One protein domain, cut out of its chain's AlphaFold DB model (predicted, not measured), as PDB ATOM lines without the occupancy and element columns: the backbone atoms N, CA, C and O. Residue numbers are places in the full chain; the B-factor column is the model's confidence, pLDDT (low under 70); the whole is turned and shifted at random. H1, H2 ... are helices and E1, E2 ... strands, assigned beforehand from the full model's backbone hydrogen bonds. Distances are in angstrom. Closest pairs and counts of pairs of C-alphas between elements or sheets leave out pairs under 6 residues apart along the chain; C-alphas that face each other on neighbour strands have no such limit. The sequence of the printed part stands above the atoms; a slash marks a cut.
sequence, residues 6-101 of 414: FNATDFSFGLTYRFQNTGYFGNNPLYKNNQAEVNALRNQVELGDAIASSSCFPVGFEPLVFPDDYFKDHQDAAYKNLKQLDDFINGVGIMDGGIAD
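This is residues 6 to 101 of the 414 residues of an uncharacterized protein of Muricauda sp. TMED12 (UniProt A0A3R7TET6). A small, strongly twisted sheet of four antiparallel strands curls round one helix, H3, while two further helices, H2 and H4, pair at a steep tilt off the sheet. H1 only grazes the sheet near H2, and the short H5 sits on the sheet far from H4. The printed part has 96 residues with five named helices and four named strands, in the order E1 E2 H1 H2 H3 E3 H4 E4 H5; the sheet's order is E2 E1 E4 E3, and the class is mixed, helices and strands. The whole is compact, with a radius of gyration of the C-alphas of 12.1 A, and rounded, spanning 33 by 25 by 23 A.

E1 is residues 6 to 10, 12.7 A long, and begins with C-alpha 6 at (48.263, -8.369, 32.767). E2 is residues 16 to 20, 11.8 A. E4 is residues 92 to 96, 13.4 A, and E3 is residues 64 to 66, 6.5 A. H3 is residues 47 to 53, 9.9 A, with C-alpha 47 at (44.484, -9.239, 24.281). H2 is residues 35 to 41, 10.2 A, and H4 is residues 77 to 83, 9.9 A. H1 is residues 28 to 32, 5.4 A. H5 is residues 98 to 101, 5.5 A, and ends with C-alpha 101 at (49.522, -4.339, 42.199).

E1 and E2 form a hairpin, with N 8 and O 17 within hydrogen-bond range at 2.8 A. E1 is also antiparallel to E4, with N 9 and O 95 at 2.8 A. E4 is antiparallel to E3, with N 92 and O 66 at 2.8 A. The pairing of E4 is staggered: residues 92 to 94 pair with E3, and residues 94 to 96 with E1. H3 is on the sheet; the C-alphas of Ser 53 and Met 95 are its closest to E4, at 5.4 A. H5 is on the sheet at a height of 6.9 A and only just over E1, on which 3 of its 4 C-alphas fall; its closest C-alpha pair with E1 is Thr 9 and Ala 100, 6.1 A apart. H1 grazes the sheet with residues 28 to 31, and is close to but not clearly touching H2, the closest C-alphas being those of Tyr 31 and Val 38, at 6.8 A. H2 and H4 are not on the sheet; they touch at a steep tilt of 58 degrees, opposite ways, and their closest C-alphas, those of Glu 37 and Leu 82, are 5.2 A apart. H3 and H4 are apart. In H1, H3 and H4 every O i to N i+4 pair is within hydrogen-bond range, in H2 2 of 3 are, and H5 is too short for such a pair.

The two C-alphas farthest apart are those of Val 59 and Ala 77, at 34.4 A. The printed part has no cut, and no link is long. The mean pLDDT of the printed part is 92.3, and residues 58 to 60 are under 70.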
ATOM      1  N   PHE A   6      48.887  -9.678  32.580       94.12
ATOM      2  CA  PHE A   6      48.263  -8.369  32.767       94.12
ATOM      3  C   PHE A   6      47.514  -8.386  34.095       94.12
ATOM      4  O   PHE A   6      46.693  -9.275  34.345       94.12
ATOM      5  N   ASN A   7      47.850  -7.440  34.968       94.06
ATOM      6  CA  ASN A   7      47.216  -7.319  36.271       94.06
ATOM      7  C   ASN A   7      45.954  -6.474  36.151       94.06
ATOM      8  O   ASN A   7      45.971  -5.392  35.583       94.06
ATOM      9  N   ALA A   8      44.893  -6.946  36.777       95.06
ATOM     10  CA  ALA A   8      43.667  -6.217  37.010       95.06
ATOM     11  C   ALA A   8      43.233  -6.435  38.467       95.06
ATOM     12  O   ALA A   8      43.906  -7.122  39.243       95.06
ATOM     13  N   THR A   9      42.111  -5.849  38.848       94.06
ATOM     14  CA  THR A   9      41.533  -5.945  40.186       94.06
ATOM     15  C   THR A   9      40.124  -6.497  40.067       94.06
ATOM     16  O   THR A   9      39.319  -5.956  39.313       94.06
ATOM     17  N   ASP A  10      39.829  -7.571  40.794       94.25
ATOM     18  CA  ASP A  10      38.485  -8.137  40.857       94.25
ATOM     19  C   ASP A  10      37.671  -7.456  41.964       94.25
ATOM     20  O   ASP A  10      38.164  -7.228  43.070       94.25
ATOM     21  N   PHE A  11      36.416  -7.129  41.675       92.62
ATOM     22  CA  PHE A  11      35.534  -6.437  42.618       92.62
ATOM     23  C   PHE A  11      34.646  -7.380  43.432       92.62
ATOM     24  O   PHE A  11      33.958  -6.923  44.344       92.62
ATOM     25  N   SER A  12      34.689  -8.685  43.159       92.25
ATOM     26  CA  SER A  12      33.960  -9.687  43.940       92.25
ATOM     27  C   SER A  12      34.680  -9.992  45.256       92.25
ATOM     28  O   SER A  12      34.050 -10.062  46.309       92.25
ATOM     29  N   PHE A  13      36.009 -10.117  45.212       92.94
ATOM     30  CA  PHE A  13      36.859 -10.452  46.357       92.94
ATOM     31  C   PHE A  13      37.870  -9.356  46.716       92.94
ATOM     32  O   PHE A  13      38.514  -9.447  47.762       92.94
ATOM     33  N   GLY A  14      38.024  -8.319  45.884       90.88
ATOM     34  CA  GLY A  14      38.986  -7.240  46.122       90.88
ATOM     35  C   GLY A  14      40.444  -7.683  45.961       90.88
ATOM     36  O   GLY A  14      41.322  -7.177  46.660       90.88
ATOM     37  N   LEU A  15      40.714  -8.662  45.093       93.25
ATOM     38  CA  LEU A  15      42.029  -9.268  44.880       93.25
ATOM     39  C   LEU A  15      42.585  -8.940  43.488       93.25
ATOM     40  O   LEU A  15      41.873  -8.579  42.553       93.25
ATOM     41  N   THR A  16      43.898  -9.121  43.315       93.56
ATOM     42  CA  THR A  16      44.523  -9.039  41.988       93.56
ATOM     43  C   THR A  16      44.003 -10.156  41.082       93.56
ATOM     44  O   THR A  16      44.261 -11.337  41.339       93.56
ATOM     45  N   TYR A  17      43.354  -9.776  39.987       95.56
ATOM     46  CA  TYR A  17      42.989 -10.648  38.878       95.56
ATOM     47  C   TYR A  17      44.130 -10.679  37.856       95.56
ATOM     48  O   TYR A  17      44.659  -9.635  37.484       95.56
ATOM     49  N   ARG A  18      44.556 -11.862  37.407       95.06
ATOM     50  CA  ARG A  18      45.693 -12.002  36.484       95.06
ATOM     51  C   ARG A  18      45.264 -12.630  35.171       95.06
ATOM     52  O   ARG A  18      44.982 -13.826  35.124       95.06
ATOM     53  N   PHE A  19      45.315 -11.853  34.096       95.25
ATOM     54  CA  PHE A  19      45.262 -12.390  32.740       95.25
ATOM     55  C   PHE A  19      46.649 -12.925  32.397       95.25
ATOM     56  O   PHE A  19      47.521 -12.172  31.962       95.25
ATOM     57  N   GLN A  20      46.888 -14.211  32.664       91.75
ATOM     58  CA  GLN A  20      48.193 -14.829  32.437       91.75
ATOM     59  C   GLN A  20      48.121 -16.074  31.559       91.75
ATOM     60  O   GLN A  20      47.225 -16.907  31.680       91.75
ATOM     61  N   ASN A  21      49.126 -16.224  30.698       88.75
ATOM     62  CA  ASN A  21      49.254 -17.375  29.802       88.75
ATOM     63  C   ASN A  21      49.711 -18.656  30.530       88.75
ATOM     64  O   ASN A  21      49.707 -19.740  29.953       88.75
ATOM     65  N   THR A  22      50.131 -18.559  31.790       86.31
ATOM     66  CA  THR A  22      50.631 -19.676  32.602       86.31
ATOM     67  C   THR A  22      50.233 -19.474  34.062       86.31
ATOM     68  O   THR A  22      50.278 -18.358  34.572       86.31
ATOM     69  N   GLY A  23      49.853 -20.548  34.757       86.50
ATOM     70  CA  GLY A  23      49.301 -20.457  36.111       86.50
ATOM     71  C   GLY A  23      47.820 -20.064  36.128       86.50
ATOM     72  O   GLY A  23      47.087 -20.371  35.193       86.50
ATOM     73  N   TYR A  24      47.384 -19.426  37.218       90.38
ATOM     74  CA  TYR A  24      45.969 -19.156  37.499       90.38
ATOM     75  C   TYR A  24      45.429 -18.010  36.647       90.38
ATOM     76  O   TYR A  24      45.890 -16.879  36.781       90.38
ATOM     77  N   PHE A  25      44.434 -18.268  35.807       93.56
ATOM     78  CA  PHE A  25      43.753 -17.205  35.080       93.56
ATOM     79  C   PHE A  25      42.700 -16.573  35.999       93.56
ATOM     80  O   PHE A  25      41.702 -17.206  36.325       93.56
ATOM     81  N   GLY A  26      42.968 -15.359  36.481       94.12
ATOM     82  CA  GLY A  26      42.174 -14.685  37.509       94.12
ATOM     83  C   GLY A  26      42.841 -14.665  38.884       94.12
ATOM     84  O   GLY A  26      44.031 -14.354  39.001       94.12
ATOM     85  N   ASN A  27      42.073 -14.941  39.938       94.44
ATOM     86  CA  ASN A  27      42.547 -15.008  41.323       94.44
ATOM     87  C   ASN A  27      42.241 -16.390  41.939       94.44
ATOM     88  O   ASN A  27      41.653 -17.255  41.294       94.44
ATOM     89  N   ASN A  28      42.689 -16.632  43.173       93.62
ATOM     90  CA  ASN A  28      42.535 -17.946  43.804       93.62
ATOM     91  C   ASN A  28      41.055 -18.361  43.997       93.62
ATOM     92  O   ASN A  28      40.732 -19.465  43.559       93.62
ATOM     93  N   PRO A  29      40.158 -17.523  44.563       94.62
ATOM     94  CA  PRO A  29      38.730 -17.850  44.662       94.62
ATOM     95  C   PRO A  29      38.074 -18.183  43.317       94.62
ATOM     96  O   PRO A  29      37.430 -19.217  43.200       94.62
ATOM     97  N   LEU A  30      38.314 -17.363  42.290       95.00
ATOM     98  CA  LEU A  30      37.659 -17.503  40.987       95.00
ATOM     99  C   LEU A  30      38.213 -18.659  40.149       95.00
ATOM    100  O   LEU A  30      37.495 -19.197  39.314       95.00
ATOM    101  N   TYR A  31      39.482 -19.033  40.341       95.31
ATOM    102  CA  TYR A  31      40.144 -20.041  39.511       95.31
ATOM    103  C   TYR A  31      40.162 -21.431  40.145       95.31
ATOM    104  O   TYR A  31      39.880 -22.411  39.466       95.31
ATOM    105  N   LYS A  32      40.520 -21.558  41.432       93.00
ATOM    106  CA  LYS A  32      40.961 -22.837  42.022       93.00
ATOM    107  C   LYS A  32      39.928 -23.960  41.910       93.00
ATOM    108  O   LYS A  32      40.321 -25.093  41.630       93.00
ATOM    109  N   ASN A  33      38.654 -23.644  42.120       92.56
ATOM    110  CA  ASN A  33      37.558 -24.615  42.063       92.56
ATOM    111  C   ASN A  33      36.872 -24.669  40.688       92.56
ATOM    112  O   ASN A  33      36.136 -25.610  40.430       92.56
ATOM    113  N   ASN A  34      37.170 -23.714  39.803       95.12
ATOM    114  CA  ASN A  34      36.480 -23.496  38.524       95.12
ATOM    115  C   ASN A  34      37.458 -23.633  37.337       95.12
ATOM    116  O   ASN A  34      37.329 -22.980  36.300       95.12
ATOM    117  N   GLN A  35      38.533 -24.413  37.519       94.94
ATOM    118  CA  GLN A  35      39.665 -24.432  36.587       94.94
ATOM    119  C   GLN A  35      39.264 -24.935  35.206       94.94
ATOM    120  O   GLN A  35      39.800 -24.440  34.219       94.94
ATOM    121  N   ALA A  36      38.379 -25.930  35.119       96.25
ATOM    122  CA  ALA A  36      37.997 -26.529  33.846       96.25
ATOM    123  C   ALA A  36      37.249 -25.511  32.970       96.25
ATOM    124  O   ALA A  36      37.624 -25.291  31.819       96.25
ATOM    125  N   GLU A  37      36.266 -24.830  33.552       97.00
ATOM    126  CA  GLU A  37      35.406 -23.844  32.905       97.00
ATOM    127  C   GLU A  37      36.202 -22.590  32.527       97.00
ATOM    128  O   GLU A  37      36.146 -22.134  31.384       97.00
ATOM    129  N   VAL A  38      37.030 -22.073  33.443       96.12
ATOM    130  CA  VAL A  38      37.887 -20.915  33.149       96.12
ATOM    131  C   VAL A  38      38.940 -21.263  32.089       96.12
ATOM    132  O   VAL A  38      39.194 -20.469  31.178       96.12
ATOM    133  N   ASN A  39      39.551 -22.454  32.148       95.44
ATOM    134  CA  ASN A  39      40.561 -22.856  31.166       95.44
ATOM    135  C   ASN A  39      39.981 -23.127  29.767       95.44
ATOM    136  O   ASN A  39      40.724 -23.024  28.790       95.44
ATOM    137  N   ALA A  40      38.689 -23.434  29.649       95.81
ATOM    138  CA  ALA A  40      38.032 -23.577  28.350       95.81
ATOM    139  C   ALA A  40      37.946 -22.238  27.586       95.81
ATOM    140  O   ALA A  40      37.964 -22.218  26.354       95.81
ATOM    141  N   LEU A  41      37.921 -21.117  28.314       94.94
ATOM    142  CA  LEU A  41      37.720 -19.773  27.761       94.94
ATOM    143  C   LEU A  41      38.976 -18.890  27.774       94.94
ATOM    144  O   LEU A  41      39.118 -18.011  26.932       94.94
ATOM    145  N   ARG A  42      39.928 -19.120  28.686       92.88
ATOM    146  CA  ARG A  42      41.112 -18.250  28.890       92.88
ATOM    147  C   ARG A  42      41.903 -17.885  27.630       92.88
ATOM    148  O   ARG A  42      42.457 -16.796  27.562       92.88
ATOM    149  N   ASN A  43      42.006 -18.797  26.660       90.81
ATOM    150  CA  ASN A  43      42.808 -18.595  25.448       90.81
ATOM    151  C   ASN A  43      41.998 -17.915  24.331       90.81
ATOM    152  O   ASN A  43      42.555 -17.615  23.281       90.81
ATOM    153  N   GLN A  44      40.701 -17.707  24.558       93.25
ATOM    154  CA  GLN A  44      39.791 -16.997  23.666       93.25
ATOM    155  C   GLN A  44      39.653 -15.514  24.049       93.25
ATOM    156  O   GLN A  44      39.133 -14.737  23.259       93.25
ATOM    157  N   VAL A  45      40.124 -15.116  25.239       95.06
ATOM    158  CA  VAL A  45      40.124 -13.713  25.674       95.06
ATOM    159  C   VAL A  45      41.018 -12.888  24.756       95.06
ATOM    160  O   VAL A  45      42.213 -13.169  24.623       95.06
ATOM    161  N   GLU A  46      40.445 -11.851  24.143       94.62
ATOM    162  CA  GLU A  46      41.199 -10.947  23.288       94.62
ATOM    163  C   GLU A  46      42.215 -10.159  24.132       94.62
ATOM    164  O   GLU A  46      41.938  -9.674  25.233       94.62
ATOM    165  N   LEU A  47      43.432 -10.001  23.604       93.06
ATOM    166  CA  LEU A  47      44.484  -9.239  24.281       93.06
ATOM    167  C   LEU A  47      44.060  -7.781  24.535       93.06
ATOM    168  O   LEU A  47      44.454  -7.193  25.541       93.06
ATOM    169  N   GLY A  48      43.247  -7.219  23.633       93.31
ATOM    170  CA  GLY A  48      42.670  -5.885  23.777       93.31
ATOM    171  C   GLY A  48      41.854  -5.745  25.060       93.31
ATOM    172  O   GLY A  48      42.082  -4.799  25.810       93.31
ATOM    173  N   ASP A  49      41.001  -6.722  25.371       94.00
ATOM    174  CA  ASP A  49      40.148  -6.695  26.562       94.00
ATOM    175  C   ASP A  49      40.965  -6.851  27.846       94.00
ATOM    176  O   ASP A  49      40.719  -6.160  28.836       94.00
ATOM    177  N   ALA A  50      41.994  -7.705  27.829       94.19
ATOM    178  CA  ALA A  50      42.914  -7.845  28.958       94.19
ATOM    179  C   ALA A  50      43.663  -6.529  29.252       94.19
ATOM    180  O   ALA A  50      43.788  -6.132  30.414       94.19
ATOM    181  N   ILE A  51      44.129  -5.830  28.211       91.62
ATOM    182  CA  ILE A  51      44.805  -4.529  28.340       91.62
ATOM    183  C   ILE A  51      43.823  -3.440  28.787       91.62
ATOM    184  O   ILE A  51      44.160  -2.652  29.675       91.62
ATOM    185  N   ALA A  52      42.615  -3.404  28.219       90.75
ATOM    186  CA  ALA A  52      41.567  -2.462  28.610       90.75
ATOM    187  C   ALA A  52      41.241  -2.621  30.100       90.75
ATOM    188  O   ALA A  52      41.387  -1.679  30.870       90.75
ATOM    189  N   SER A  53      40.965  -3.848  30.538       92.75
ATOM    190  CA  SER A  53      40.704  -4.180  31.946       92.75
ATOM    191  C   SER A  53      41.846  -3.759  32.868       92.75
ATOM    192  O   SER A  53      41.620  -3.170  33.920       92.75
ATOM    193  N   SER A  54      43.088  -4.014  32.445       91.06
ATOM    194  CA  SER A  54      44.298  -3.637  33.178       91.06
ATOM    195  C   SER A  54      44.518  -2.123  33.276       91.06
ATOM    196  O   SER A  54      45.403  -1.735  34.034       91.06
ATOM    197  N   SER A  55      43.772  -1.302  32.525       86.31
ATOM    198  CA  SER A  55      43.920   0.161  32.442       86.31
ATOM    199  C   SER A  55      42.626   0.957  32.701       86.31
ATOM    200  O   SER A  55      42.637   2.191  32.638       86.31
ATOM    201  N   CYS A  56      41.515   0.288  33.030       80.88
ATOM    202  CA  CYS A  56      40.228   0.903  33.370       80.88
ATOM    203  C   CYS A  56      40.272   1.577  34.747       80.88
ATOM    204  O   CYS A  56      39.814   1.013  35.740       80.88
ATOM    205  N   PHE A  57      40.866   2.767  34.840       74.88
ATOM    206  CA  PHE A  57      40.996   3.468  36.117       74.88
ATOM    207  C   PHE A  57      39.620   3.901  36.671       74.88
ATOM    208  O   PHE A  57      38.761   4.370  35.910       74.88
ATOM    209  N   PRO A  58      39.405   3.801  38.001       68.56
ATOM    210  CA  PRO A  58      38.152   4.205  38.632       68.56
ATOM    211  C   PRO A  58      37.750   5.640  38.272       68.56
ATOM    212  O   PRO A  58      38.607   6.516  38.147       68.56
ATOM    213  N   VAL A  59      36.440   5.900  38.177       69.38
ATOM    214  CA  VAL A  59      35.822   7.209  37.846       69.38
ATOM    215  C   VAL A  59      35.919   7.601  36.367       69.38
ATOM    216  O   VAL A  59      35.058   8.340  35.895       69.38
ATOM    217  N   GLY A  60      36.910   7.098  35.626       69.62
ATOM    218  CA  GLY A  60      37.002   7.287  34.174       69.62
ATOM    219  C   GLY A  60      36.177   6.283  33.371       69.62
ATOM    220  O   GLY A  60      35.590   6.660  32.361       69.62
ATOM    221  N   PHE A  61      36.125   5.030  33.833       78.75
ATOM    222  CA  PHE A  61      35.470   3.918  33.145       78.75
ATOM    223  C   PHE A  61      34.650   3.059  34.106       78.75
ATOM    224  O   PHE A  61      34.944   2.978  35.303       78.75
ATOM    225  N   GLU A  62      33.623   2.411  33.561       86.25
ATOM    226  CA  GLU A  62      32.926   1.315  34.230       86.25
ATOM    227  C   GLU A  62      33.826   0.059  34.234       86.25
ATOM    228  O   GLU A  62      34.647  -0.099  33.325       86.25
ATOM    229  N   PRO A  63      33.736  -0.811  35.259       91.38
ATOM    230  CA  PRO A  63      34.442  -2.090  35.239       91.38
ATOM    231  C   PRO A  63      33.977  -2.952  34.057       91.38
ATOM    232  O   PRO A  63      32.777  -3.012  33.796       91.38
ATOM    233  N   LEU A  64      34.902  -3.664  33.404       95.25
ATOM    234  CA  LEU A  64      34.541  -4.713  32.442       95.25
ATOM    235  C   LEU A  64      34.045  -5.941  33.205       95.25
ATOM    236  O   LEU A  64      34.604  -6.302  34.240       95.25
ATOM    237  N   VAL A  65      33.017  -6.605  32.698       96.56
ATOM    238  CA  VAL A  65      32.363  -7.732  33.361       96.56
ATOM    239  C   VAL A  65      32.815  -9.042  32.725       96.56
ATOM    240  O   VAL A  65      32.433  -9.375  31.609       96.56
ATOM    241  N   PHE A  66      33.626  -9.830  33.433       97.06
ATOM    242  CA  PHE A  66      34.032 -11.162  32.977       97.06
ATOM    243  C   PHE A  66      32.995 -12.221  33.392       97.06
ATOM    244  O   PHE A  66      32.610 -12.249  34.562       97.06
ATOM    245  N   PRO A  67      32.559 -13.137  32.508       96.81
ATOM    246  CA  PRO A  67      32.959 -13.304  31.105       96.81
ATOM    247  C   PRO A  67      32.129 -12.482  30.091       96.81
ATOM    248  O   PRO A  67      32.431 -12.515  28.902       96.81
ATOM    249  N   ASP A  68      31.094 -11.772  30.538       96.94
ATOM    250  CA  ASP A  68      30.023 -11.199  29.702       96.94
ATOM    251  C   ASP A  68      30.507 -10.219  28.617       96.94
ATOM    252  O   ASP A  68      30.050 -10.310  27.477       96.94
ATOM    253  N   ASP A  69      31.473  -9.356  28.935       96.44
ATOM    254  CA  ASP A  69      32.040  -8.370  28.001       96.44
ATOM    255  C   ASP A  69      33.178  -8.933  27.129       96.44
ATOM    256  O   ASP A  69      33.577  -8.305  26.153       96.44
ATOM    257  N   TYR A  70      33.705 -10.114  27.465       96.69
ATOM    258  CA  TYR A  70      34.898 -10.691  26.824       96.69
ATOM    259  C   TYR A  70      34.553 -11.684  25.713       96.69
ATOM    260  O   TYR A  70      35.402 -12.016  24.887       96.69
ATOM    261  N   PHE A  71      33.317 -12.190  25.687       96.50
ATOM    262  CA  PHE A  71      32.872 -13.154  24.687       96.50
ATOM    263  C   PHE A  71      31.590 -12.674  24.026       96.50
ATOM    264  O   PHE A  71      30.601 -12.390  24.690       96.50
ATOM    265  N   LYS A  72      31.602 -12.615  22.692       93.62
ATOM    266  CA  LYS A  72      30.451 -12.167  21.892       93.62
ATOM    267  C   LYS A  72      29.372 -13.244  21.769       93.62
ATOM    268  O   LYS A  72      28.190 -12.918  21.713       93.62
ATOM    269  N   ASP A  73      29.771 -14.514  21.695       94.94
ATOM    270  CA  ASP A  73      28.841 -15.636  21.572       94.94
ATOM    271  C   ASP A  73      28.482 -16.212  22.946       94.94
ATOM    272  O   ASP A  73      29.154 -17.091  23.480       94.94
ATOM    273  N   HIS A  74      27.378 -15.729  23.513       95.62
ATOM    274  CA  HIS A  74      26.838 -16.242  24.778       95.62
ATOM    275  C   HIS A  74      26.100 -17.581  24.622       95.62
ATOM    276  O   HIS A  74      25.586 -18.134  25.599       95.62
ATOM    277  N   GLN A  75      25.996 -18.112  23.398       96.00
ATOM    278  CA  GLN A  75      25.429 -19.432  23.150       96.00
ATOM    279  C   GLN A  75      26.463 -20.553  23.222       96.00
ATOM    280  O   GLN A  75      26.047 -21.709  23.372       96.00
ATOM    281  N   ASP A  76      27.754 -20.212  23.187       96.44
ATOM    282  CA  ASP A  76      28.860 -21.146  23.342       96.44
ATOM    283  C   ASP A  76      28.731 -21.978  24.631       96.44
ATOM    284  O   ASP A  76      28.326 -21.498  25.697       96.44
ATOM    285  N   ALA A  77      29.058 -23.266  24.523       97.00
ATOM    286  CA  ALA A  77      28.909 -24.206  25.626       97.00
ATOM    287  C   ALA A  77      29.858 -23.881  26.791       97.00
ATOM    288  O   ALA A  77      29.452 -23.984  27.947       97.00
ATOM    289  N   ALA A  78      31.096 -23.459  26.511       97.12
ATOM    290  CA  ALA A  78      32.060 -23.108  27.547       97.12
ATOM    291  C   ALA A  78      31.636 -21.833  28.287       97.12
ATOM    292  O   ALA A  78      31.698 -21.802  29.517       97.12
ATOM    293  N   TYR A  79      31.126 -20.827  27.564       97.75
ATOM    294  CA  TYR A  79      30.537 -19.627  28.171       97.75
ATOM    295  C   TYR A  79      29.383 -19.979  29.120       97.75
ATOM    296  O   TYR A  79      29.388 -19.582  30.286       97.75
ATOM    297  N   LYS A  80      28.415 -20.779  28.654       97.75
ATOM    298  CA  LYS A  80      27.263 -21.197  29.469       97.75
ATOM    299  C   LYS A  80      27.674 -21.981  30.708       97.75
ATOM    300  O   LYS A  80      27.124 -21.731  31.776       97.75
ATOM    301  N   ASN A  81      28.632 -22.897  30.574       97.75
ATOM    302  CA  ASN A  81      29.138 -23.679  31.700       97.75
ATOM    303  C   ASN A  81      29.776 -22.771  32.756       97.75
ATOM    304  O   ASN A  81      29.478 -22.917  33.938       97.75
ATOM    305  N   LEU A  82      30.579 -21.782  32.340       97.44
ATOM    306  CA  LEU A  82      31.151 -20.806  33.267       97.44
ATOM    307  C   LEU A  82      30.057 -19.980  33.967       97.44
ATOM    308  O   LEU A  82      30.105 -19.807  35.180       97.44
ATOM    309  N   LYS A  83      29.037 -19.515  33.233       97.44
ATOM    310  CA  LYS A  83      27.928 -18.709  33.783       97.44
ATOM    311  C   LYS A  83      26.982 -19.457  34.725       97.44
ATOM    312  O   LYS A  83      26.187 -18.806  35.396       97.44
ATOM    313  N   GLN A  84      27.048 -20.785  34.786       96.62
ATOM    314  CA  GLN A  84      26.275 -21.580  35.747       96.62
ATOM    315  C   GLN A  84      26.925 -21.640  37.134       96.62
ATOM    316  O   GLN A  84      26.276 -22.071  38.082       96.62
ATOM    317  N   LEU A  85      28.184 -21.218  37.261       96.62
ATOM    318  CA  LEU A  85      28.893 -21.196  38.535       96.62
ATOM    319  C   LEU A  85      28.476 -19.977  39.366       96.62
ATOM    320  O   LEU A  85      28.394 -18.865  38.839       96.62
ATOM    321  N   ASP A  86      28.293 -20.169  40.674       95.25
ATOM    322  CA  ASP A  86      27.858 -19.116  41.609       95.25
ATOM    323  C   ASP A  86      28.753 -17.866  41.557       95.25
ATOM    324  O   ASP A  86      28.260 -16.739  41.604       95.25
ATOM    325  N   ASP A  87      30.062 -18.059  41.384       94.62
ATOM    326  CA  ASP A  87      31.048 -16.974  41.311       94.62
ATOM    327  C   ASP A  87      30.922 -16.108  40.040       94.62
ATOM    328  O   ASP A  87      31.386 -14.968  40.020       94.62
ATOM    329  N   PHE A  88      30.311 -16.635  38.972       96.88
ATOM    330  CA  PHE A  88      30.258 -16.005  37.645       96.88
ATOM    331  C   PHE A  88      28.831 -15.719  37.156       96.88
ATOM    332  O   PHE A  88      28.660 -15.038  36.136       96.88
ATOM    333  N   ILE A  89      27.798 -16.174  37.872       96.31
ATOM    334  CA  ILE A  89      26.391 -16.034  37.464       96.31
ATOM    335  C   ILE A  89      25.996 -14.571  37.210       96.31
ATOM    336  O   ILE A  89      25.366 -14.261  36.200       96.31
ATOM    337  N   ASN A  90      26.474 -13.653  38.052       95.56
ATOM    338  CA  ASN A  90      26.258 -12.208  37.910       95.56
ATOM    339  C   ASN A  90      27.402 -11.488  37.175       95.56
ATOM    340  O   ASN A  90      27.370 -10.267  37.048       95.56
ATOM    341  N   GLY A  91      28.403 -12.240  36.712       95.50
ATOM    342  CA  GLY A  91      29.650 -11.699  36.186       95.50
ATOM    343  C   GLY A  91      30.573 -11.164  37.285       95.50
ATOM    344  O   GLY A  91      30.169 -10.925  38.425       95.50
ATOM    345  N   VAL A  92      31.842 -10.992  36.936       96.56
ATOM    346  CA  VAL A  92      32.892 -10.471  37.813       96.56
ATOM    347  C   VAL A  92      33.325  -9.117  37.276       96.56
ATOM    348  O   VAL A  92      33.842  -9.033  36.166       96.56
ATOM    349  N   GLY A  93      33.141  -8.059  38.066       95.88
ATOM    350  CA  GLY A  93      33.652  -6.734  37.721       95.88
ATOM    351  C   GLY A  93      35.177  -6.697  37.816       95.88
ATOM    352  O   GLY A  93      35.736  -6.941  38.887       95.88
ATOM    353  N   ILE A  94      35.836  -6.385  36.706       95.75
ATOM    354  CA  ILE A  94      37.285  -6.280  36.568       95.75
ATOM    355  C   ILE A  94      37.660  -4.821  36.290       95.75
ATOM    356  O   ILE A  94      37.110  -4.173  35.399       95.75
ATOM    357  N   MET A  95      38.615  -4.301  37.057       91.94
ATOM    358  CA  MET A  95      39.090  -2.918  36.964       91.94
ATOM    359  C   MET A  95      40.623  -2.844  36.933       91.94
ATOM    360  O   MET A  95      41.302  -3.853  37.118       91.94
ATOM    361  N   ASP A  96      41.168  -1.645  36.718       89.25
ATOM    362  CA  ASP A  96      42.599  -1.346  36.661       89.25
ATOM    363  C   ASP A  96      43.453  -2.094  37.705       89.25
ATOM    364  O   ASP A  96      43.128  -2.182  38.897       89.25
ATOM    365  N   GLY A  97      44.591  -2.622  37.247       85.06
ATOM    366  CA  GLY A  97      45.532  -3.372  38.084       85.06
ATOM    367  C   GLY A  97      46.317  -2.507  39.066       85.06
ATOM    368  O   GLY A  97      46.884  -3.036  40.027       85.06
ATOM    369  N   GLY A  98      46.328  -1.187  38.858       80.00
ATOM    370  CA  GLY A  98      46.945  -0.197  39.731       80.00
ATOM    371  C   GLY A  98      46.428  -0.244  41.162       80.00
ATOM    372  O   GLY A  98      47.206  -0.037  42.093       80.00
ATOM    373  N   ILE A  99      45.151  -0.592  41.345       81.62
ATOM    374  CA  ILE A  99      44.495  -0.655  42.659       81.62
ATOM    375  C   ILE A  99      45.163  -1.699  43.567       81.62
ATOM    376  O   ILE A  99      45.397  -1.424  44.744       81.62
ATOM    377  N   ALA A 100      45.494  -2.876  43.028       80.31
ATOM    378  CA  ALA A 100      46.014  -3.996  43.814       80.31
ATOM    379  C   ALA A 100      47.537  -4.197  43.678       80.31
ATOM    380  O   ALA A 100      48.217  -4.441  44.673       80.31
ATOM    381  N   ASP A 101      48.093  -4.110  42.465       83.75
ATOM    382  CA  ASP A 101      49.522  -4.339  42.199       83.75
ATOM    383  C   ASP A 101      49.998  -3.506  40.998       83.75
ATOM    384  O   ASP A 101      50.299  -4.030  39.922       83.75
TER     385      ASP A 101